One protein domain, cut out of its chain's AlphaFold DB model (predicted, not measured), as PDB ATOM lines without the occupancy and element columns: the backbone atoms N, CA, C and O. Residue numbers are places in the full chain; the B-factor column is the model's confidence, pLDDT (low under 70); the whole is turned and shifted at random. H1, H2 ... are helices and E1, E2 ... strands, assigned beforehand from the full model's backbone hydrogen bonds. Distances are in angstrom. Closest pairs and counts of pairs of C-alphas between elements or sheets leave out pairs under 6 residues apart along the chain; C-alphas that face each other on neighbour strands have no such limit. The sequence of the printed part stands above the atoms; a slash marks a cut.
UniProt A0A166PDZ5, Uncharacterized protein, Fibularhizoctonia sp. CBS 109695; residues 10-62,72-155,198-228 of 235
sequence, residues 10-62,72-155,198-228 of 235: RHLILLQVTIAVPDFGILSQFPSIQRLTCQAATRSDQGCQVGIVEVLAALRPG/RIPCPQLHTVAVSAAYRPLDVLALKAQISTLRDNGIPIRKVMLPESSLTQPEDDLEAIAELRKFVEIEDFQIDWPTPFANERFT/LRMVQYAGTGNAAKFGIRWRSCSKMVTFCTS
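This is residues 10 to 62, 72 to 155 and 198 to 228 of the 235 residues of an uncharacterized protein of Fibularhizoctonia sp. CBS 109695 (UniProt A0A166PDZ5). A twisted wall of six parallel strands makes the body, with H2 packed over one face, H3 beside H2, and H4 beside one end of H3, near the E5 edge. At the other edge the hairpin E7 and E8 runs alongside E6, and residues 144 to 155 stick out. The printed part has 168 residues in the order E1 H1 E2 H2 E3 H3 E4 H4 E5 E6 E7 E8; the large sheet runs E5 E4 E3 E2 E1 E6, and E7 and E8 are antiparallel. The class is mixed, helices and strands, with 81 residues, under half, in named elements. It is compact, radius of gyration of the C-alphas 16.3 A, spanning 49 by 37 by 35 A.

Find C-alpha 10 at (-34.500, 0.348, 35.066); from there E1 runs 19.3 A to residue 17. Next come H1, residues 25 to 29, E2, residues 35 to 40, 16.3 A, and H2, residues 52 to 58. After a cut, look for E3, residues 80 to 83, then H3, residues 92 to 104, 18.3 A, starting at C-alpha 92 (-54.798, 14.854, 45.679). E4 is residues 111 to 114, H4 residues 126 to 135, 14.4 A, and E5 residues 137 to 140. Past the second cut stand E6, residues 198 to 203, 16.6 A, E7, residues 212 to 218, 19.7 A, and E8, residues 221 to 227, 19.4 A, ending at C-alpha 227 (-28.277, -12.616, 48.445).

Look first at parallel E1 and E2: N 14 and O 37 are 2.8 A apart, within hydrogen-bond range. On the other side of E1, edge strand E6 has O 202 3.0 A from N 15. E1, H1, E2 form a strand-helix-strand unit, two parallel neighbour strands with a helix between, as do E3, H3, E4 and E4, H4, E5; each crossover is right-handed. H2 is on the sheet at a height of 9.4 A. H2 and H3 touch, closest C-alphas Val 53 and Leu 95, 5.4 A, the same way at a tilt of 36 degrees, only just steep. H3, with residues 92 to 96 alone, touches H4 at C-alphas Val 92 and Ala 128, 6.5 A. H4 only grazes the sheet; H1 and H3 are not on it. In the hairpin E7 and E8, N 214 and O 225 are 2.9 A apart. H2, H3 and H4 have every O i to N i+4 pair within range; H1 has 0 of 1, but 2 of 2 O i to N i+3 pairs.

The C-alphas of Glu 123 and Ser 220, the two farthest apart, are 49.7 A apart. Residues 63 to 71 and 156 to 197 are not printed, with C-alpha gaps of 9.9 A and 23.5 A. The links E2 to H2 and E4 to H4 are long. Mean pLDDT of the printed part is 71.0; residues 143 to 155 and 198 to 228 are among those under 70.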
ATOM      1  N   ARG A  10     -33.646  -0.823  35.353       88.06
ATOM      2  CA  ARG A  10     -34.500   0.348  35.066       88.06
ATOM      3  C   ARG A  10     -35.876   0.248  35.707       88.06
ATOM      4  O   ARG A  10     -36.496   1.270  35.977       88.06
ATOM      5  N   HIS A  11     -36.337  -0.971  35.955       86.50
ATOM      6  CA  HIS A  11     -37.666  -1.254  36.472       86.50
ATOM      7  C   HIS A  11     -37.543  -2.118  37.723       86.50
ATOM      8  O   HIS A  11     -37.074  -3.257  37.651       86.50
ATOM      9  N   LEU A  12     -37.959  -1.577  38.863       86.00
ATOM     10  CA  LEU A  12     -37.999  -2.292  40.132       86.00
ATOM     11  C   LEU A  12     -39.451  -2.557  40.515       86.00
ATOM     12  O   LEU A  12     -40.270  -1.640  40.508       86.00
ATOM     13  N   ILE A  13     -39.759  -3.809  40.846       85.31
ATOM     14  CA  ILE A  13     -41.085  -4.213  41.304       85.31
ATOM     15  C   ILE A  13     -40.951  -4.738  42.731       85.31
ATOM     16  O   ILE A  13     -40.222  -5.694  42.998       85.31
ATOM     17  N   LEU A  14     -41.666  -4.109  43.650       81.81
ATOM     18  CA  LEU A  14     -41.737  -4.477  45.054       81.81
ATOM     19  C   LEU A  14     -43.083  -5.136  45.308       81.81
ATOM     20  O   LEU A  14     -44.127  -4.549  45.030       81.81
ATOM     21  N   LEU A  15     -43.064  -6.365  45.813       79.12
ATOM     22  CA  LEU A  15     -44.271  -7.125  46.114       79.12
ATOM     23  C   LEU A  15     -44.533  -7.138  47.616       79.12
ATOM     24  O   LEU A  15     -43.600  -7.196  48.418       79.12
ATOM     25  N   GLN A  16     -45.816  -7.175  47.977       73.88
ATOM     26  CA  GLN A  16     -46.282  -7.280  49.361       73.88
ATOM     27  C   GLN A  16     -45.787  -6.130  50.249       73.88
ATOM     28  O   GLN A  16     -45.421  -6.338  51.403       73.88
ATOM     29  N   VAL A  17     -45.783  -4.911  49.707       72.25
ATOM     30  CA  VAL A  17     -45.421  -3.711  50.471       72.25
ATOM     31  C   VAL A  17     -46.501  -3.451  51.535       72.25
ATOM     32  O   VAL A  17     -47.695  -3.487  51.222       72.25
ATOM     33  N   THR A  18     -46.091  -3.235  52.789       68.75
ATOM     34  CA  THR A  18     -46.968  -3.001  53.957       68.75
ATOM     35  C   THR A  18     -46.730  -1.613  54.564       68.75
ATOM     36  O   THR A  18     -45.715  -0.991  54.277       68.75
ATOM     37  N   ILE A  19     -47.665  -1.117  55.392       63.69
ATOM     38  CA  ILE A  19     -47.653   0.250  55.978       63.69
ATOM     39  C   ILE A  19     -46.414   0.595  56.807       63.69
ATOM     40  O   ILE A  19     -46.144   1.780  57.000       63.69
ATOM     41  N   ALA A  20     -45.651  -0.389  57.294       62.94
ATOM     42  CA  ALA A  20     -44.343  -0.085  57.861       62.94
ATOM     43  C   ALA A  20     -43.544   0.660  56.786       62.94
ATOM     44  O   ALA A  20     -43.269   0.067  55.745       62.94
ATOM     45  N   VAL A  21     -43.286   1.957  57.022       56.88
ATOM     46  CA  VAL A  21     -42.740   2.910  56.041       56.88
ATOM     47  C   VAL A  21     -41.719   2.183  55.177       56.88
ATOM     48  O   VAL A  21     -40.726   1.700  55.730       56.88
ATOM     49  N   PRO A  22     -41.993   1.996  53.873       64.88
ATOM     50  CA  PRO A  22     -41.165   1.117  53.077       64.88
ATOM     51  C   PRO A  22     -39.766   1.719  53.005       64.88
ATOM     52  O   PRO A  22     -39.575   2.786  52.435       64.88
ATOM     53  N   ASP A  23     -38.792   1.059  53.627       70.56
ATOM     54  CA  ASP A  23     -37.416   1.536  53.604       70.56
ATOM     55  C   ASP A  23     -36.848   1.347  52.196       70.56
ATOM     56  O   ASP A  23     -36.551   0.237  51.739       70.56
ATOM     57  N   PHE A  24     -36.732   2.467  51.494       78.31
ATOM     58  CA  PHE A  24     -36.191   2.547  50.151       78.31
ATOM     59  C   PHE A  24     -34.693   2.862  50.131       78.31
ATOM     60  O   PHE A  24     -34.157   3.168  49.068       78.31
ATOM     61  N   GLY A  25     -33.969   2.707  51.246       73.81
ATOM     62  CA  GLY A  25     -32.515   2.880  51.292       73.81
ATOM     63  C   GLY A  25     -31.769   2.037  50.248       73.81
ATOM     64  O   GLY A  25     -30.771   2.482  49.677       73.81
ATOM     65  N   ILE A  26     -32.303   0.861  49.896       73.69
ATOM     66  CA  ILE A  26     -31.752  -0.002  48.841       73.69
ATOM     67  C   ILE A  26     -31.769   0.639  47.443       73.69
ATOM     68  O   ILE A  26     -30.945   0.291  46.601       73.69
ATOM     69  N   LEU A  27     -32.660   1.601  47.187       78.75
ATOM     70  CA  LEU A  27     -32.752   2.285  45.898       78.75
ATOM     71  C   LEU A  27     -31.458   3.015  45.532       78.75
ATOM     72  O   LEU A  27     -31.092   3.041  44.359       78.75
ATOM     73  N   SER A  28     -30.716   3.498  46.535       77.25
ATOM     74  CA  SER A  28     -29.405   4.137  46.356       77.25
ATOM     75  C   SER A  28     -28.371   3.244  45.654       77.25
ATOM     76  O   SER A  28     -27.427   3.748  45.047       77.25
ATOM     77  N   GLN A  29     -28.555   1.919  45.692       76.69
ATOM     78  CA  GLN A  29     -27.690   0.947  45.017       76.69
ATOM     79  C   GLN A  29     -27.992   0.835  43.514       76.69
ATOM     80  O   GLN A  29     -27.201   0.270  42.760       76.69
ATOM     81  N   PHE A  30     -29.124   1.381  43.063       81.44
ATOM     82  CA  PHE A  30     -29.629   1.249  41.701       81.44
ATOM     83  C   PHE A  30     -29.974   2.623  41.097       81.44
ATOM     84  O   PHE A  30     -31.134   2.904  40.783       81.44
ATOM     85  N   PRO A  31     -28.972   3.483  40.844       82.25
ATOM     86  CA  PRO A  31     -29.196   4.858  40.384       82.25
ATOM     87  C   PRO A  31     -29.852   4.956  38.995       82.25
ATOM     88  O   PRO A  31     -30.349   6.016  38.616       82.25
ATOM     89  N   SER A  32     -29.856   3.863  38.223       87.44
ATOM     90  CA  SER A  32     -30.475   3.780  36.896       87.44
ATOM     91  C   SER A  32     -31.965   3.428  36.909       87.44
ATOM     92  O   SER A  32     -32.543   3.272  35.830       87.44
ATOM     93  N   ILE A  33     -32.587   3.247  38.081       89.25
ATOM     94  CA  ILE A  33     -34.024   2.973  38.163       89.25
ATOM     95  C   ILE A  33     -34.797   4.163  37.593       89.25
ATOM     96  O   ILE A  33     -34.580   5.311  37.964       89.25
ATOM     97  N   GLN A  34     -35.726   3.852  36.696       92.81
ATOM     98  CA  GLN A  34     -36.597   4.789  35.992       92.81
ATOM     99  C   GLN A  34     -38.064   4.610  36.391       92.81
ATOM    100  O   GLN A  34     -38.821   5.584  36.434       92.81
ATOM    101  N   ARG A  35     -38.458   3.374  36.727       91.94
ATOM    102  CA  ARG A  35     -39.808   3.015  37.168       91.94
ATOM    103  C   ARG A  35     -39.768   2.146  38.420       91.94
ATOM    104  O   ARG A  35     -39.105   1.107  38.443       91.94
ATOM    105  N   LEU A  36     -40.529   2.565  39.423       90.50
ATOM    106  CA  LEU A  36     -40.798   1.812  40.640       90.50
ATOM    107  C   LEU A  36     -42.255   1.357  40.631       90.50
ATOM    108  O   LEU A  36     -43.155   2.169  40.435       90.50
ATOM    109  N   THR A  37     -42.489   0.074  40.867       89.00
ATOM    110  CA  THR A  37     -43.828  -0.499  40.995       89.00
ATOM    111  C   THR A  37     -43.974  -1.117  42.377       89.00
ATOM    112  O   THR A  37     -43.233  -2.036  42.707       89.00
ATOM    113  N   CYS A  38     -44.940  -0.663  43.165       86.25
ATOM    114  CA  CYS A  38     -45.262  -1.212  44.476       86.25
ATOM    115  C   CYS A  38     -46.598  -1.948  44.409       86.25
ATOM    116  O   CYS A  38     -47.642  -1.359  44.131       86.25
ATOM    117  N   GLN A  39     -46.571  -3.246  44.687       81.62
ATOM    118  CA  GLN A  39     -47.765  -4.060  44.812       81.62
ATOM    119  C   GLN A  39     -48.070  -4.282  46.290       81.62
ATOM    120  O   GLN A  39     -47.266  -4.871  47.022       81.62
ATOM    121  N   ALA A  40     -49.234  -3.811  46.732       72.50
ATOM    122  CA  ALA A  40     -49.671  -3.998  48.108       72.50
ATOM    123  C   ALA A  40     -49.923  -5.480  48.410       72.50
ATOM    124  O   ALA A  40     -50.277  -6.274  47.532       72.50
ATOM    125  N   ALA A  41     -49.731  -5.865  49.670       66.62
ATOM    126  CA  ALA A  41     -50.073  -7.205  50.123       66.62
ATOM    127  C   ALA A  41     -51.595  -7.418  50.061       66.62
ATOM    128  O   ALA A  41     -52.361  -6.640  50.620       66.62
ATOM    129  N   THR A  42     -52.034  -8.520  49.453       58.16
ATOM    130  CA  THR A  42     -53.453  -8.906  49.337       58.16
ATOM    131  C   THR A  42     -54.039  -9.480  50.634       58.16
ATOM    132  O   THR A  42     -55.043 -10.189  50.591       58.16
ATOM    133  N   ARG A  43     -53.389  -9.280  51.789       52.41
ATOM    134  CA  ARG A  43     -53.870  -9.867  53.046       52.41
ATOM    135  C   ARG A  43     -55.168  -9.188  53.483       52.41
ATOM    136  O   ARG A  43     -55.341  -7.989  53.304       52.41
ATOM    137  N   SER A  44     -56.045 -10.000  54.070       52.03
ATOM    138  CA  SER A  44     -57.403  -9.688  54.539       52.03
ATOM    139  C   SER A  44     -57.511  -8.514  55.511       52.03
ATOM    140  O   SER A  44     -58.615  -8.050  55.771       52.03
ATOM    141  N   ASP A  45     -56.394  -8.026  56.041       53.38
ATOM    142  CA  ASP A  45     -56.383  -6.899  56.959       53.38
ATOM    143  C   ASP A  45     -56.353  -5.605  56.136       53.38
ATOM    144  O   ASP A  45     -55.289  -5.060  55.823       53.38
ATOM    145  N   GLN A  46     -57.546  -5.109  55.780       53.78
ATOM    146  CA  GLN A  46     -57.764  -3.835  55.070       53.78
ATOM    147  C   GLN A  46     -56.976  -2.646  55.661       53.78
ATOM    148  O   GLN A  46     -56.759  -1.650  54.977       53.78
ATOM    149  N   GLY A  47     -56.521  -2.741  56.913       55.66
ATOM    150  CA  GLY A  47     -55.772  -1.698  57.602       55.66
ATOM    151  C   GLY A  47     -54.287  -1.572  57.244       55.66
ATOM    152  O   GLY A  47     -53.677  -0.643  57.756       55.66
ATOM    153  N   CYS A  48     -53.690  -2.452  56.424       58.78
ATOM    154  CA  CYS A  48     -52.224  -2.527  56.242       58.78
ATOM    155  C   CYS A  48     -51.694  -2.197  54.834       58.78
ATOM    156  O   CYS A  48     -50.543  -2.525  54.523       58.78
ATOM    157  N   GLN A  49     -52.492  -1.550  53.986       69.69
ATOM    158  CA  GLN A  49     -52.100  -1.247  52.607       69.69
ATOM    159  C   GLN A  49     -51.389   0.101  52.452       69.69
ATOM    160  O   GLN A  49     -51.785   1.089  53.063       69.69
ATOM    161  N   VAL A  50     -50.349   0.129  51.615       76.75
ATOM    162  CA  VAL A  50     -49.568   1.335  51.304       76.75
ATOM    163  C   VAL A  50     -50.161   2.028  50.088       76.75
ATOM    164  O   VAL A  50     -50.268   1.412  49.027       76.75
ATOM    165  N   GLY A  51     -50.530   3.297  50.245       85.88
ATOM    166  CA  GLY A  51     -50.968   4.151  49.153       85.88
ATOM    167  C   GLY A  51     -49.799   4.849  48.459       85.88
ATOM    168  O   GLY A  51     -48.637   4.786  48.869       85.88
ATOM    169  N   ILE A  52     -50.113   5.537  47.366       89.19
ATOM    170  CA  ILE A  52     -49.118   6.287  46.594       89.19
ATOM    171  C   ILE A  52     -48.446   7.388  47.415       89.19
ATOM    172  O   ILE A  52     -47.241   7.586  47.287       89.19
ATOM    173  N   VAL A  53     -49.190   8.072  48.282       89.88
ATOM    174  CA  VAL A  53     -48.658   9.165  49.106       89.88
ATOM    175  C   VAL A  53     -47.576   8.639  50.049       89.88
ATOM    176  O   VAL A  53     -46.508   9.242  50.143       89.88
ATOM    177  N   GLU A  54     -47.803   7.488  50.683       86.88
ATOM    178  CA  GLU A  54     -46.835   6.844  51.570       86.88
ATOM    179  C   GLU A  54     -45.601   6.343  50.810       86.88
ATOM    180  O   GLU A  54     -44.477   6.525  51.283       86.88
ATOM    181  N   VAL A  55     -45.780   5.770  49.611       88.50
ATOM    182  CA  VAL A  55     -44.652   5.385  48.745       88.50
ATOM    183  C   VAL A  55     -43.805   6.608  48.392       88.50
ATOM    184  O   VAL A  55     -42.587   6.572  48.529       88.50
ATOM    185  N   LEU A  56     -44.418   7.712  47.959       90.69
ATOM    186  CA  LEU A  56     -43.668   8.916  47.600       90.69
ATOM    187  C   LEU A  56     -42.980   9.558  48.811       90.69
ATOM    188  O   LEU A  56     -41.849  10.024  48.689       90.69
ATOM    189  N   ALA A  57     -43.618   9.540  49.982       88.44
ATOM    190  CA  ALA A  57     -43.015  10.038  51.211       88.44
ATOM    191  C   ALA A  57     -41.749   9.251  51.588       88.44
ATOM    192  O   ALA A  57     -40.759   9.849  52.003       88.44
ATOM    193  N   ALA A  58     -41.753   7.934  51.387       84.62
ATOM    194  CA  ALA A  58     -40.608   7.073  51.660       84.62
ATOM    195  C   ALA A  58     -39.449   7.224  50.654       84.62
ATOM    196  O   ALA A  58     -38.323   6.833  50.948       84.62
ATOM    197  N   LEU A  59     -39.698   7.792  49.468       86.44
ATOM    198  CA  LEU A  59     -38.647   8.103  48.486       86.44
ATOM    199  C   LEU A  59     -37.835   9.348  48.850       86.44
ATOM    200  O   LEU A  59     -36.810   9.615  48.218       86.44
ATOM    201  N   ARG A  60     -38.306  10.136  49.822       81.25
ATOM    202  CA  ARG A  60     -37.597  11.334  50.259       81.25
ATOM    203  C   ARG A  60     -36.217  10.936  50.787       81.25
ATOM    204  O   ARG A  60     -36.119   9.961  51.535       81.25
ATOM    205  N   PRO A  61     -35.156  11.679  50.429       67.69
ATOM    206  CA  PRO A  61     -33.859  11.510  51.065       67.69
ATOM    207  C   PRO A  61     -34.036  11.568  52.584       67.69
ATOM    208  O   PRO A  61     -34.712  12.465  53.095       67.69
ATOM    209  N   GLY A  62     -33.490  10.583  53.296       62.44
ATOM    210  CA  GLY A  62     -33.562  10.565  54.749       62.44
ATOM    211  C   GLY A  62     -32.953  11.847  55.308       62.44
ATOM    212  O   GLY A  62     -31.830  12.200  54.963       62.44
ATOM    213  N   ARG A  72     -26.805  11.409  48.536       60.12
ATOM    214  CA  ARG A  72     -27.057  10.644  47.320       60.12
ATOM    215  C   ARG A  72     -28.557  10.594  47.119       60.12
ATOM    216  O   ARG A  72     -29.265   9.934  47.873       60.12
ATOM    217  N   ILE A  73     -29.020  11.282  46.079       65.81
ATOM    218  CA  ILE A  73     -30.387  11.156  45.574       65.81
ATOM    219  C   ILE A  73     -30.611   9.665  45.274       65.81
ATOM    220  O   ILE A  73     -29.916   9.132  44.404       65.81
ATOM    221  N   PRO A  74     -31.530   8.969  45.974       69.25
ATOM    222  CA  PRO A  74     -31.622   7.512  45.899       69.25
ATOM    223  C   PRO A  74     -31.863   6.985  44.479       69.25
ATOM    224  O   PRO A  74     -31.353   5.931  44.127       69.25
ATOM    225  N   CYS A  75     -32.591   7.724  43.637       80.75
ATOM    226  CA  CYS A  75     -32.829   7.375  42.236       80.75
ATOM    227  C   CYS A  75     -32.985   8.637  41.367       80.75
ATOM    228  O   CYS A  75     -34.112   9.070  41.118       80.75
ATOM    229  N   PRO A  76     -31.893   9.223  40.850       87.06
ATOM    230  CA  PRO A  76     -31.960  10.467  40.076       87.06
ATOM    231  C   PRO A  76     -32.691  10.316  38.731       87.06
ATOM    232  O   PRO A  76     -33.065  11.307  38.113       87.06
ATOM    233  N   GLN A  77     -32.894   9.085  38.250       90.94
ATOM    234  CA  GLN A  77     -33.618   8.806  37.005       90.94
ATOM    235  C   GLN A  77     -35.064   8.348  37.223       90.94
ATOM    236  O   GLN A  77     -35.780   8.144  36.239       90.94
ATOM    237  N   LEU A  78     -35.508   8.186  38.477       92.94
ATOM    238  CA  LEU A  78     -36.849   7.700  38.775       92.94
ATOM    239  C   LEU A  78     -37.866   8.759  38.367       92.94
ATOM    240  O   LEU A  78     -37.899   9.858  38.912       92.94
ATOM    241  N   HIS A  79     -38.704   8.401  37.404       95.06
ATOM    242  CA  HIS A  79     -39.692   9.311  36.840       95.06
ATOM    243  C   HIS A  79     -41.104   8.720  36.809       95.06
ATOM    244  O   HIS A  79     -42.065   9.449  36.558       95.06
ATOM    245  N   THR A  80     -41.240   7.412  37.051       95.38
ATOM    246  CA  THR A  80     -42.521   6.702  37.071       95.38
ATOM    247  C   THR A  80     -42.692   5.921  38.366       95.38
ATOM    248  O   THR A  80     -41.842   5.100  38.705       95.38
ATOM    249  N   VAL A  81     -43.812   6.128  39.056       93.62
ATOM    250  CA  VAL A  81     -44.191   5.338  40.236       93.62
ATOM    251  C   VAL A  81     -45.559   4.716  39.998       93.62
ATOM    252  O   VAL A  81     -46.502   5.404  39.629       93.62
ATOM    253  N   ALA A  82     -45.662   3.409  40.183       92.31
ATOM    254  CA  ALA A  82     -46.880   2.643  39.988       92.31
ATOM    255  C   ALA A  82     -47.268   1.971  41.306       92.31
ATOM    256  O   ALA A  82     -46.415   1.350  41.938       92.31
ATOM    257  N   VAL A  83     -48.528   2.075  41.727       89.75
ATOM    258  CA  VAL A  83     -49.001   1.472  42.982       89.75
ATOM    259  C   VAL A  83     -50.291   0.714  42.729       89.75
ATOM    260  O   VAL A  83     -51.204   1.257  42.129       89.75
ATOM    261  N   SER A  84     -50.372  -0.542  43.175       84.31
ATOM    262  CA  SER A  84     -51.509  -1.424  42.865       84.31
ATOM    263  C   SER A  84     -52.739  -1.241  43.756       84.31
ATOM    264  O   SER A  84     -53.727  -1.943  43.565       84.31
ATOM    265  N   ALA A  85     -52.655  -0.416  44.797       70.69
ATOM    266  CA  ALA A  85     -53.677  -0.317  45.828       70.69
ATOM    267  C   ALA A  85     -54.040   1.132  46.121       70.69
ATOM    268  O   ALA A  85     -53.179   1.949  46.435       70.69
ATOM    269  N   ALA A  86     -55.341   1.397  46.110       60.69
ATOM    270  CA  ALA A  86     -55.931   2.575  46.718       60.69
ATOM    271  C   ALA A  86     -57.213   2.149  47.433       60.69
ATOM    272  O   ALA A  86     -58.312   2.214  46.896       60.69
ATOM    273  N   TYR A  87     -57.057   1.631  48.648       64.94
ATOM    274  CA  TYR A  87     -58.200   1.356  49.527       64.94
ATOM    275  C   TYR A  87     -58.641   2.609  50.288       64.94
ATOM    276  O   TYR A  87     -59.611   2.566  51.038       64.94
ATOM    277  N   ARG A  88     -57.912   3.716  50.119       71.44
ATOM    278  CA  ARG A  88     -58.247   5.025  50.668       71.44
ATOM    279  C   ARG A  88     -58.563   5.981  49.520       71.44
ATOM    280  O   ARG A  88     -57.913   5.855  48.477       71.44
ATOM    281  N   PRO A  89     -59.497   6.926  49.728       76.31
ATOM    282  CA  PRO A  89     -59.682   8.051  48.822       76.31
ATOM    283  C   PRO A  89     -58.343   8.728  48.534       76.31
ATOM    284  O   PRO A  89     -57.475   8.816  49.412       76.31
ATOM    285  N   LEU A  90     -58.156   9.165  47.293       86.31
ATOM    286  CA  LEU A  90     -56.909   9.785  46.884       86.31
ATOM    287  C   LEU A  90     -56.826  11.202  47.455       86.31
ATOM    288  O   LEU A  90     -57.525  12.106  47.010       86.31
ATOM    289  N   ASP A  91     -55.905  11.427  48.392       89.06
ATOM    290  CA  ASP A  91     -55.561  12.784  48.818       89.06
ATOM    291  C   ASP A  91     -54.714  13.468  47.732       89.06
ATOM    292  O   ASP A  91     -53.483  13.352  47.679       89.06
ATOM    293  N   VAL A  92     -55.402  14.158  46.821       90.88
ATOM    294  CA  VAL A  92     -54.798  14.854  45.679       90.88
ATOM    295  C   VAL A  92     -53.826  15.949  46.129       90.88
ATOM    296  O   VAL A  92     -52.770  16.124  45.513       90.88
ATOM    297  N   LEU A  93     -54.150  16.673  47.204       91.94
ATOM    298  CA  LEU A  93     -53.308  17.751  47.722       91.94
ATOM    299  C   LEU A  93     -52.010  17.187  48.297       91.94
ATOM    300  O   LEU A  93     -50.928  17.669  47.945       91.94
ATOM    301  N   ALA A  94     -52.102  16.133  49.111       92.06
ATOM    302  CA  ALA A  94     -50.927  15.454  49.639       92.06
ATOM    303  C   ALA A  94     -50.081  14.853  48.514       92.06
ATOM    304  O   ALA A  94     -48.866  15.044  48.502       92.06
ATOM    305  N   LEU A  95     -50.698  14.192  47.529       93.00
ATOM    306  CA  LEU A  95     -49.985  13.634  46.381       93.00
ATOM    307  C   LEU A  95     -49.218  14.718  45.607       93.00
ATOM    308  O   LEU A  95     -48.023  14.561  45.341       93.00
ATOM    309  N   LYS A  96     -49.869  15.842  45.288       94.88
ATOM    310  CA  LYS A  96     -49.234  16.968  44.589       94.88
ATOM    311  C   LYS A  96     -48.065  17.538  45.394       94.88
ATOM    312  O   LYS A  96     -46.991  17.744  44.831       94.88
ATOM    313  N   ALA A  97     -48.238  17.720  46.705       94.31
ATOM    314  CA  ALA A  97     -47.176  18.181  47.595       94.31
ATOM    315  C   ALA A  97     -45.979  17.216  47.612       94.31
ATOM    316  O   ALA A  97     -44.839  17.659  47.487       94.31
ATOM    317  N   GLN A  98     -46.222  15.902  47.695       93.38
ATOM    318  CA  GLN A  98     -45.164  14.888  47.657       93.38
ATOM    319  C   GLN A  98     -44.373  14.923  46.347       93.38
ATOM    320  O   GLN A  98     -43.144  14.913  46.375       93.38
ATOM    321  N   ILE A  99     -45.058  15.005  45.204       95.06
ATOM    322  CA  ILE A  99     -44.408  15.075  43.891       95.06
ATOM    323  C   ILE A  99     -43.553  16.342  43.775       95.06
ATOM    324  O   ILE A  99     -42.416  16.249  43.317       95.06
ATOM    325  N   SER A 100     -44.060  17.504  44.206       95.06
ATOM    326  CA  SER A 100     -43.276  18.747  44.226       95.06
ATOM    327  C   SER A 100     -42.022  18.591  45.080       95.06
ATOM    328  O   SER A 100     -40.923  18.808  44.584       95.06
ATOM    329  N   THR A 101     -42.166  18.098  46.317       93.12
ATOM    330  CA  THR A 101     -41.022  17.858  47.205       93.12
ATOM    331  C   THR A 101     -39.987  16.936  46.561       93.12
ATOM    332  O   THR A 101     -38.794  17.204  46.642       93.12
ATOM    333  N   LEU A 102     -40.404  15.850  45.907       91.75
ATOM    334  CA  LEU A 102     -39.469  14.939  45.239       91.75
ATOM    335  C   LEU A 102     -38.734  15.617  44.075       91.75
ATOM    336  O   LEU A 102     -37.523  15.437  43.949       91.75
ATOM    337  N   ARG A 103     -39.431  16.430  43.271       93.75
ATOM    338  CA  ARG A 103     -38.821  17.206  42.180       93.75
ATOM    339  C   ARG A 103     -37.796  18.211  42.702       93.75
ATOM    340  O   ARG A 103     -36.700  18.275  42.151       93.75
ATOM    341  N   ASP A 104     -38.116  18.914  43.785       91.69
ATOM    342  CA  ASP A 104     -37.205  19.861  44.443       91.69
ATOM    343  C   ASP A 104     -35.949  19.157  44.987       91.69
ATOM    344  O   ASP A 104     -34.857  19.719  44.978       91.69
ATOM    345  N   ASN A 105     -36.080  17.886  45.381       87.56
ATOM    346  CA  ASN A 105     -34.973  17.019  45.796       87.56
ATOM    347  C   ASN A 105     -34.270  16.299  44.624       87.56
ATOM    348  O   ASN A 105     -33.491  15.369  44.838       87.56
ATOM    349  N   GLY A 106     -34.538  16.696  43.375       89.56
ATOM    350  CA  GLY A 106     -33.868  16.161  42.187       89.56
ATOM    351  C   GLY A 106     -34.368  14.792  41.712       89.56
ATOM    352  O   GLY A 106     -33.689  14.148  40.914       89.56
ATOM    353  N   ILE A 107     -35.542  14.340  42.166       91.69
ATOM    354  CA  ILE A 107     -36.202  13.119  41.680       91.69
ATOM    355  C   ILE A 107     -37.291  13.525  40.666       91.69
ATOM    356  O   ILE A 107     -38.331  14.068  41.053       91.69
ATOM    357  N   PRO A 108     -37.101  13.274  39.357       93.81
ATOM    358  CA  PRO A 108     -37.926  13.848  38.292       93.81
ATOM    359  C   PRO A 108     -39.241  13.079  38.058       93.81
ATOM    360  O   PRO A 108     -39.531  12.642  36.940       93.81
ATOM    361  N   ILE A 109     -40.072  12.921  39.095       95.38
ATOM    362  CA  ILE A 109     -41.375  12.250  38.979       95.38
ATOM    363  C   ILE A 109     -42.268  12.993  37.978       95.38
ATOM    364  O   ILE A 109     -42.659  14.144  38.193       95.38
ATOM    365  N   ARG A 110     -42.624  12.312  36.887       95.94
ATOM    366  CA  ARG A 110     -43.478  12.841  35.810       95.94
ATOM    367  C   ARG A 110     -44.715  11.997  35.541       95.94
ATOM    368  O   ARG A 110     -45.657  12.518  34.959       95.94
ATOM    369  N   LYS A 111     -44.705  10.733  35.971       96.75
ATOM    370  CA  LYS A 111     -45.774   9.767  35.735       96.75
ATOM    371  C   LYS A 111     -46.123   9.007  37.009       96.75
ATOM    372  O   LYS A 111     -45.232   8.506  37.697       96.75
ATOM    373  N   VAL A 112     -47.414   8.871  37.273       94.75
ATOM    374  CA  VAL A 112     -47.959   8.031  38.336       94.75
ATOM    375  C   VAL A 112     -48.964   7.063  37.720       94.75
ATOM    376  O   VAL A 112     -49.794   7.468  36.915       94.75
ATOM    377  N   MET A 113     -48.880   5.783  38.079       93.38
ATOM    378  CA  MET A 113     -49.838   4.769  37.632       93.38
ATOM    379  C   MET A 113     -50.659   4.271  38.820       93.38
ATOM    380  O   MET A 113     -50.084   3.720  39.765       93.38
ATOM    381  N   LEU A 114     -51.977   4.469  38.773       90.44
ATOM    382  CA  LEU A 114     -52.922   4.123  39.844       90.44
ATOM    383  C   LEU A 114     -54.124   3.382  39.250       90.44
ATOM    384  O   LEU A 114     -54.510   3.709  38.132       90.44
ATOM    385  N   PRO A 115     -54.745   2.434  39.974       87.69
ATOM    386  CA  PRO A 115     -55.982   1.806  39.528       87.69
ATOM    387  C   PRO A 115     -57.065   2.860  39.300       87.69
ATOM    388  O   PRO A 115     -57.214   3.751  40.140       87.69
ATOM    389  N   GLU A 116     -57.868   2.733  38.244       85.62
ATOM    390  CA  GLU A 116     -58.997   3.646  37.987       85.62
ATOM    391  C   GLU A 116     -59.929   3.818  39.195       85.62
ATOM    392  O   GLU A 116     -60.373   4.929  39.472       85.62
ATOM    393  N   SER A 117     -60.134   2.760  39.988       82.31
ATOM    394  CA  SER A 117     -60.949   2.794  41.214       82.31
ATOM    395  C   SER A 117     -60.465   3.796  42.272       82.31
ATOM    396  O   SER A 117     -61.203   4.104  43.207       82.31
ATOM    397  N   SER A 118     -59.222   4.268  42.148       81.25
ATOM    398  CA  SER A 118     -58.597   5.287  43.002       81.25
ATOM    399  C   SER A 118     -58.948   6.718  42.585       81.25
ATOM    400  O   SER A 118     -58.627   7.644  43.317       81.25
ATOM    401  N   LEU A 119     -59.488   6.899  41.375       82.00
ATOM    402  CA  LEU A 119     -59.739   8.198  40.738       82.00
ATOM    403  C   LEU A 119     -61.236   8.473  40.520       82.00
ATOM    404  O   LEU A 119     -61.588   9.488  39.919       82.00
ATOM    405  N   THR A 120     -62.102   7.529  40.888       80.00
ATOM    406  CA  THR A 120     -63.539   7.550  40.585       80.00
ATOM    407  C   THR A 120     -64.397   7.266  41.819       80.00
ATOM    408  O   THR A 120     -65.492   6.712  41.682       80.00
ATOM    409  N   GLN A 121     -63.916   7.560  43.030       73.38
ATOM    410  CA  GLN A 121     -64.737   7.400  44.231       73.38
ATOM    411  C   GLN A 121     -65.857   8.457  44.241       73.38
ATOM    412  O   GLN A 121     -65.674   9.559  43.726       73.38
ATOM    413  N   PRO A 122     -67.019   8.165  44.852       62.72
ATOM    414  CA  PRO A 122     -68.158   9.091  44.889       62.72
ATOM    415  C   PRO A 122     -67.860  10.419  45.599       62.72
ATOM    416  O   PRO A 122     -68.561  11.402  45.383       62.72
ATOM    417  N   GLU A 123     -66.853  10.415  46.470       69.25
ATOM    418  CA  GLU A 123     -66.447  11.542  47.314       69.25
ATOM    419  C   GLU A 123     -65.278  12.339  46.715       69.25
ATOM    420  O   GLU A 123     -64.847  13.331  47.299       69.25
ATOM    421  N   ASP A 124     -64.755  11.912  45.560       71.31
ATOM    422  CA  ASP A 124     -63.583  12.534  44.956       71.31
ATOM    423  C   ASP A 124     -63.933  13.875  44.301       71.31
ATOM    424  O   ASP A 124     -64.867  14.004  43.503       71.31
ATOM    425  N   ASP A 125     -63.104  14.878  44.582       82.19
ATOM    426  CA  ASP A 125     -63.131  16.159  43.890       82.19
ATOM    427  C   ASP A 125     -62.584  15.987  42.459       82.19
ATOM    428  O   ASP A 125     -61.373  15.966  42.207       82.19
ATOM    429  N   LEU A 126     -63.503  15.834  41.503       85.38
ATOM    430  CA  LEU A 126     -63.188  15.673  40.081       85.38
ATOM    431  C   LEU A 126     -62.369  16.845  39.521       85.38
ATOM    432  O   LEU A 126     -61.566  16.639  38.604       85.38
ATOM    433  N   GLU A 127     -62.542  18.057  40.057       89.50
ATOM    434  CA  GLU A 127     -61.762  19.229  39.661       89.50
ATOM    435  C   GLU A 127     -60.317  19.092  40.150       89.50
ATOM    436  O   GLU A 127     -59.380  19.250  39.361       89.50
ATOM    437  N   ALA A 128     -60.120  18.674  41.403       89.50
ATOM    438  CA  ALA A 128     -58.791  18.392  41.938       89.50
ATOM    439  C   ALA A 128     -58.066  17.296  41.135       89.50
ATOM    440  O   ALA A 128     -56.887  17.445  40.801       89.50
ATOM    441  N   ILE A 129     -58.757  16.214  40.759       89.62
ATOM    442  CA  ILE A 129     -58.178  15.146  39.924       89.62
ATOM    443  C   ILE A 129     -57.817  15.665  38.524       89.62
ATOM    444  O   ILE A 129     -56.763  15.312  37.983       89.62
ATOM    445  N   ALA A 130     -58.652  16.516  37.920       90.69
ATOM    446  CA  ALA A 130     -58.345  17.141  36.634       90.69
ATOM    447  C   ALA A 130     -57.102  18.045  36.719       90.69
ATOM    448  O   ALA A 130     -56.245  17.999  35.833       90.69
ATOM    449  N   GLU A 131     -56.957  18.810  37.801       92.00
ATOM    450  CA  GLU A 131     -55.758  19.605  38.077       92.00
ATOM    451  C   GLU A 131     -54.517  18.733  38.297       92.00
ATOM    452  O   GLU A 131     -53.430  19.052  37.805       92.00
ATOM    453  N   LEU A 132     -54.661  17.591  38.972       93.00
ATOM    454  CA  LEU A 132     -53.569  16.637  39.143       93.00
ATOM    455  C   LEU A 132     -53.077  16.096  37.793       93.00
ATOM    456  O   LEU A 132     -51.869  16.053  37.573       93.00
ATOM    457  N   ARG A 133     -53.984  15.767  36.864       93.88
ATOM    458  CA  ARG A 133     -53.636  15.296  35.506       93.88
ATOM    459  C   ARG A 133     -52.877  16.332  34.673       93.88
ATOM    460  O   ARG A 133     -52.116  15.960  33.786       93.88
ATOM    461  N   LYS A 134     -53.057  17.629  34.945       94.31
ATOM    462  CA  LYS A 134     -52.255  18.700  34.323       94.31
ATOM    463  C   LYS A 134     -50.850  18.788  34.925       94.31
ATOM    464  O   LYS A 134     -49.922  19.245  34.265       94.31
ATOM    465  N   PHE A 135     -50.696  18.379  36.184       94.25
ATOM    466  CA  PHE A 135     -49.451  18.482  36.943       94.25
ATOM    467  C   PHE A 135     -48.530  17.256  36.796       94.25
ATOM    468  O   PHE A 135     -47.297  17.374  36.861       94.25
ATOM    469  N   VAL A 136     -49.119  16.073  36.621       96.44
ATOM    470  CA  VAL A 136     -48.422  14.797  36.454       96.44
ATOM    471  C   VAL A 136     -49.199  13.900  35.494       96.44
ATOM    472  O   VAL A 136     -50.427  13.898  35.491       96.44
ATOM    473  N   GLU A 137     -48.486  13.123  34.681       96.50
ATOM    474  CA  GLU A 137     -49.106  12.120  33.822       96.50
ATOM    475  C   GLU A 137     -49.703  11.016  34.702       96.50
ATOM    476  O   GLU A 137     -48.989  10.409  35.506       96.50
ATOM    477  N   ILE A 138     -51.007  10.774  34.574       93.19
ATOM    478  CA  ILE A 138     -51.698   9.695  35.281       93.19
ATOM    479  C   ILE A 138     -52.095   8.639  34.260       93.19
ATOM    480  O   ILE A 138     -52.827   8.939  33.319       93.19
ATOM    481  N   GLU A 139     -51.636   7.414  34.471       92.00
ATOM    482  CA  GLU A 139     -52.054   6.244  33.699       92.00
ATOM    483  C   GLU A 139     -52.738   5.231  34.611       92.00
ATOM    484  O   GLU A 139     -52.492   5.193  35.820       92.00
ATOM    485  N   ASP A 140     -53.588   4.393  34.024       88.81
ATOM    486  CA  ASP A 140     -54.178   3.289  34.763       88.81
ATOM    487  C   ASP A 140     -53.106   2.255  35.128       88.81
ATOM    488  O   ASP A 140     -52.186   1.943  34.360       88.81
ATOM    489  N   PHE A 141     -53.214   1.729  36.340       86.75
ATOM    490  CA  PHE A 141     -52.340   0.676  36.809       86.75
ATOM    491  C   PHE A 141     -52.737  -0.651  36.162       86.75
ATOM    492  O   PHE A 141     -53.613  -1.368  36.635       86.75
ATOM    493  N   GLN A 142     -52.005  -1.019  35.119       78.00
ATOM    494  CA  GLN A 142     -52.057  -2.354  34.542       78.00
ATOM    495  C   GLN A 142     -50.789  -3.118  34.929       78.00
ATOM    496  O   GLN A 142     -49.657  -2.634  34.799       78.00
ATOM    497  N   ILE A 143     -50.960  -4.341  35.434       68.19
ATOM    498  CA  ILE A 143     -49.838  -5.271  35.573       68.19
ATOM    499  C   ILE A 143     -49.539  -5.790  34.162       68.19
ATOM    500  O   ILE A 143     -50.003  -6.852  33.767       68.19
ATOM    501  N   ASP A 144     -48.725  -5.049  33.406       63.03
ATOM    502  CA  ASP A 144     -48.286  -5.405  32.039       63.03
ATOM    503  C   ASP A 144     -47.364  -6.640  31.992       63.03
ATOM    504  O   ASP A 144     -46.685  -6.914  30.998       63.03
ATOM    505  N   TRP A 145     -47.243  -7.365  33.102       61.78
ATOM    506  CA  TRP A 145     -46.327  -8.478  33.237       61.78
ATOM    507  C   TRP A 145     -47.113  -9.786  33.294       61.78
ATOM    508  O   TRP A 145     -47.920  -9.952  34.214       61.78
ATOM    509  N   PRO A 146     -46.863 -10.751  32.383       49.59
ATOM    510  CA  PRO A 146     -47.401 -12.091  32.560       49.59
ATOM    511  C   PRO A 146     -46.844 -12.581  33.884       49.59
ATOM    512  O   PRO A 146     -45.629 -12.672  33.997       49.59
ATOM    513  N   THR A 147     -47.680 -12.831  34.890       53.81
ATOM    514  CA  THR A 147     -47.282 -13.347  36.204       53.81
ATOM    515  C   THR A 147     -46.486 -14.650  36.014       53.81
ATOM    516  O   THR A 147     -47.056 -15.739  36.023       53.81
ATOM    517  N   PRO A 148     -45.142 -14.632  35.874       47.16
ATOM    518  CA  PRO A 148     -44.371 -15.803  35.463       47.16
ATOM    519  C   PRO A 148     -44.207 -16.770  36.638       47.16
ATOM    520  O   PRO A 148     -43.616 -17.840  36.499       47.16
ATOM    521  N   PHE A 149     -44.690 -16.351  37.807       49.34
ATOM    522  CA  PHE A 149     -44.615 -17.012  39.093       49.34
ATOM    523  C   PHE A 149     -45.999 -17.475  39.575       49.34
ATOM    524  O   PHE A 149     -46.071 -18.066  40.644       49.34
ATOM    525  N   ALA A 150     -47.072 -17.254  38.796       50.19
ATOM    526  CA  ALA A 150     -48.412 -17.779  39.092       50.19
ATOM    527  C   ALA A 150     -48.545 -19.291  38.829       50.19
ATOM    528  O   ALA A 150     -49.566 -19.886  39.152       50.19
ATOM    529  N   ASN A 151     -47.509 -19.941  38.282       40.34
ATOM    530  CA  ASN A 151     -47.493 -21.394  38.168       40.34
ATOM    531  C   ASN A 151     -47.413 -22.042  39.561       40.34
ATOM    532  O   ASN A 151     -46.458 -21.830  40.309       40.34
ATOM    533  N   GLU A 152     -48.374 -22.918  39.845       42.97
ATOM    534  CA  GLU A 152     -48.608 -23.666  41.094       42.97
ATOM    535  C   GLU A 152     -47.399 -24.464  41.631       42.97
ATOM    536  O   GLU A 152     -47.411 -24.957  42.756       42.97
ATOM    537  N   ARG A 153     -46.307 -24.580  40.866       42.12
ATOM    538  CA  ARG A 153     -45.051 -25.185  41.339       42.12
ATOM    539  C   ARG A 153     -44.241 -24.279  42.273       42.12
ATOM    540  O   ARG A 153     -43.334 -24.779  42.933       42.12
ATOM    541  N   PHE A 154     -44.529 -22.976  42.338       39.00
ATOM    542  CA  PHE A 154     -43.733 -22.021  43.120       39.00
ATOM    543  C   PHE A 154     -44.240 -21.779  44.549       39.00
ATOM    544  O   PHE A 154     -43.450 -21.354  45.389       39.00
ATOM    545  N   THR A 155     -45.492 -22.121  44.866       38.53
ATOM    546  CA  THR A 155     -46.040 -22.034  46.236       38.53
ATOM    547  C   THR A 155     -45.381 -23.033  47.194       38.53
ATOM    548  O   THR A 155     -45.183 -22.730  48.369       38.53
ATOM    549  N   LEU A 198     -33.305  -5.829  32.755       40.56
ATOM    550  CA  LEU A 198     -33.312  -6.394  34.095       40.56
ATOM    551  C   LEU A 198     -34.481  -5.845  34.880       40.56
ATOM    552  O   LEU A 198     -34.768  -4.648  34.837       40.56
ATOM    553  N   ARG A 199     -35.117  -6.750  35.620       44.81
ATOM    554  CA  ARG A 199     -36.198  -6.453  36.549       44.81
ATOM    555  C   ARG A 199     -35.940  -7.231  37.831       44.81
ATOM    556  O   ARG A 199     -35.748  -8.444  37.791       44.81
ATOM    557  N   MET A 200     -35.877  -6.524  38.950       44.09
ATOM    558  CA  MET A 200     -35.666  -7.092  40.279       44.09
ATOM    559  C   MET A 200     -37.019  -7.185  40.987       44.09
ATOM    560  O   MET A 200     -37.857  -6.298  40.825       44.09
ATOM    561  N   VAL A 201     -37.235  -8.276  41.729       45.38
ATOM    562  CA  VAL A 201     -38.475  -8.535  42.472       45.38
ATOM    563  C   VAL A 201     -38.131  -8.698  43.942       45.38
ATOM    564  O   VAL A 201     -37.591  -9.728  44.332       45.38
ATOM    565  N   GLN A 202     -38.445  -7.698  44.758       43.12
ATOM    566  CA  GLN A 202     -38.213  -7.766  46.201       43.12
ATOM    567  C   GLN A 202     -39.463  -8.281  46.919       43.12
ATOM    568  O   GLN A 202     -40.581  -7.865  46.607       43.12
ATOM    569  N   TYR A 203     -39.256  -9.151  47.908       39.31
ATOM    570  CA  TYR A 203     -40.288  -9.601  48.838       39.31
ATOM    571  C   TYR A 203     -40.012  -8.971  50.204       39.31
ATOM    572  O   TYR A 203     -38.936  -9.167  50.768       39.31
ATOM    573  N   ALA A 204     -40.959  -8.206  50.745       37.25
ATOM    574  CA  ALA A 204     -40.847  -7.710  52.112       37.25
ATOM    575  C   ALA A 204     -41.175  -8.849  53.097       37.25
ATOM    576  O   ALA A 204     -42.298  -9.347  53.145       37.25
ATOM    577  N   GLY A 205     -40.179  -9.305  53.859       34.91
ATOM    578  CA  GLY A 205     -40.387 -10.254  54.954       34.91
ATOM    579  C   GLY A 205     -40.904  -9.549  56.209       34.91
ATOM    580  O   GLY A 205     -40.520  -8.418  56.493       34.91
ATOM    581  N   THR A 206     -41.747 -10.217  56.993       31.59
ATOM    582  CA  THR A 206     -42.153  -9.735  58.321       31.59
ATOM    583  C   THR A 206     -41.051 -10.040  59.341       31.59
ATOM    584  O   THR A 206     -40.879 -11.194  59.736       31.59
ATOM    585  N   GLY A 207     -40.296  -9.018  59.749       37.12
ATOM    586  CA  GLY A 207     -39.251  -9.079  60.779       37.12
ATOM    587  C   GLY A 207     -38.058  -8.171  60.458       37.12
ATOM    588  O   GLY A 207     -37.912  -7.732  59.323       37.12
ATOM    589  N   ASN A 208     -37.166  -7.935  61.431       31.19
ATOM    590  CA  ASN A 208     -35.951  -7.097  61.301       31.19
ATOM    591  C   ASN A 208     -34.908  -7.610  60.276       31.19
ATOM    592  O   ASN A 208     -33.778  -7.131  60.246       31.19
ATOM    593  N   ALA A 209     -35.260  -8.596  59.451       34.56
ATOM    594  CA  ALA A 209     -34.433  -9.137  58.387       34.56
ATOM    595  C   ALA A 209     -35.228  -9.104  57.076       34.56
ATOM    596  O   ALA A 209     -36.048  -9.986  56.802       34.56
ATOM    597  N   ALA A 210     -34.972  -8.090  56.252       34.50
ATOM    598  CA  ALA A 210     -35.424  -8.082  54.870       34.50
ATOM    599  C   ALA A 210     -34.689  -9.201  54.107       34.50
ATOM    600  O   ALA A 210     -33.460  -9.228  54.047       34.50
ATOM    601  N   LYS A 211     -35.433 -10.164  53.551       36.59
ATOM    602  CA  LYS A 211     -34.875 -11.193  52.663       36.59
ATOM    603  C   LYS A 211     -35.016 -10.722  51.220       36.59
ATOM    604  O   LYS A 211     -36.124 -10.492  50.748       36.59
ATOM    605  N   PHE A 212     -33.895 -10.614  50.514       34.78
ATOM    606  CA  PHE A 212     -33.855 -10.152  49.129       34.78
ATOM    607  C   PHE A 212     -33.733 -11.345  48.177       34.78
ATOM    608  O   PHE A 212     -32.854 -12.194  48.329       34.78
ATOM    609  N   GLY A 213     -34.613 -11.408  47.179       39.16
ATOM    610  CA  GLY A 213     -34.475 -12.313  46.041       39.16
ATOM    611  C   GLY A 213     -34.198 -11.498  44.786       39.16
ATOM    612  O   GLY A 213     -34.960 -10.599  44.460       39.16
ATOM    613  N   ILE A 214     -33.125 -11.795  44.056       37.47
ATOM    614  CA  ILE A 214     -32.867 -11.187  42.746       37.47
ATOM    615  C   ILE A 214     -33.058 -12.289  41.709       37.47
ATOM    616  O   ILE A 214     -32.308 -13.264  41.669       37.47
ATOM    617  N   ARG A 215     -34.088 -12.181  40.863       42.81
ATOM    618  CA  ARG A 215     -34.391 -13.217  39.866       42.81
ATOM    619  C   ARG A 215     -34.197 -12.690  38.451       42.81
ATOM    620  O   ARG A 215     -34.842 -11.730  38.050       42.81
ATOM    621  N   TRP A 216     -33.305 -13.334  37.704       33.19
ATOM    622  CA  TRP A 216     -32.838 -12.893  36.393       33.19
ATOM    623  C   TRP A 216     -33.464 -13.723  35.264       33.19
ATOM    624  O   TRP A 216     -33.524 -14.956  35.334       33.19
ATOM    625  N   ARG A 217     -33.899 -13.055  34.188       35.88
ATOM    626  CA  ARG A 217     -34.179 -13.689  32.890       35.88
ATOM    627  C   ARG A 217     -33.266 -13.075  31.833       35.88
ATOM    628  O   ARG A 217     -33.327 -11.875  31.596       35.88
ATOM    629  N   SER A 218     -32.504 -13.917  31.143       29.17
ATOM    630  CA  SER A 218     -32.019 -13.632  29.788       29.17
ATOM    631  C   SER A 218     -32.685 -14.596  28.821       29.17
ATOM    632  O   SER A 218     -33.097 -15.683  29.234       29.17
ATOM    633  N   CYS A 219     -32.804 -14.192  27.552       29.78
ATOM    634  CA  CYS A 219     -33.609 -14.801  26.484       29.78
ATOM    635  C   CYS A 219     -33.345 -16.292  26.181       29.78
ATOM    636  O   CYS A 219     -33.884 -16.820  25.215       29.78
ATOM    637  N   SER A 220     -32.574 -17.024  26.987       25.75
ATOM    638  CA  SER A 220     -32.494 -18.484  26.876       25.75
ATOM    639  C   SER A 220     -32.338 -19.257  28.192       25.75
ATOM    640  O   SER A 220     -32.478 -20.475  28.152       25.75
ATOM    641  N   LYS A 221     -32.085 -18.631  29.357       27.55
ATOM    642  CA  LYS A 221     -31.942 -19.348  30.648       27.55
ATOM    643  C   LYS A 221     -32.349 -18.479  31.848       27.55
ATOM    644  O   LYS A 221     -32.090 -17.277  31.881       27.55
ATOM    645  N   MET A 222     -32.990 -19.113  32.834       28.77
ATOM    646  CA  MET A 222     -33.427 -18.504  34.095       28.77
ATOM    647  C   MET A 222     -32.360 -18.739  35.170       28.77
ATOM    648  O   MET A 222     -31.968 -19.884  35.384       28.77
ATOM    649  N   VAL A 223     -31.909 -17.679  35.845       29.42
ATOM    650  CA  VAL A 223     -30.961 -17.778  36.968       29.42
ATOM    651  C   VAL A 223     -31.557 -17.051  38.170       29.42
ATOM    652  O   VAL A 223     -32.013 -15.912  38.060       29.42
ATOM    653  N   THR A 224     -31.602 -17.726  39.314       31.52
ATOM    654  CA  THR A 224     -32.078 -17.157  40.579       31.52
ATOM    655  C   THR A 224     -30.867 -16.894  41.463       31.52
ATOM    656  O   THR A 224     -30.097 -17.818  41.708       31.52
ATOM    657  N   PHE A 225     -30.709 -15.664  41.946       29.45
ATOM    658  CA  PHE A 225     -29.692 -15.302  42.928       29.45
ATOM    659  C   PHE A 225     -30.384 -14.929  44.243       29.45
ATOM    660  O   PHE A 225     -31.204 -14.010  44.293       29.45
ATOM    661  N   CYS A 226     -30.062 -15.645  45.318       27.75
ATOM    662  CA  CYS A 226     -30.424 -15.247  46.675       27.75
ATOM    663  C   CYS A 226     -29.201 -14.598  47.319       27.75
ATOM    664  O   CYS A 226     -28.176 -15.253  47.493       27.75
ATOM    665  N   THR A 227     -29.309 -13.324  47.682       28.00
ATOM    666  CA  THR A 227     -28.277 -12.616  48.445       28.00
ATOM    667  C   THR A 227     -28.884 -12.132  49.752       28.00
ATOM    668  O   THR A 227     -29.785 -11.296  49.752       28.00
ATOM    669  N   SER A 228     -28.390 -12.661  50.868       26.72
ATOM    670  CA  SER A 228     -28.741 -12.187  52.207       26.72
ATOM    671  C   SER A 228     -27.760 -11.094  52.621       26.72
ATOM    672  O   SER A 228     -26.567 -11.367  52.731       26.72
TER     673      SER A 228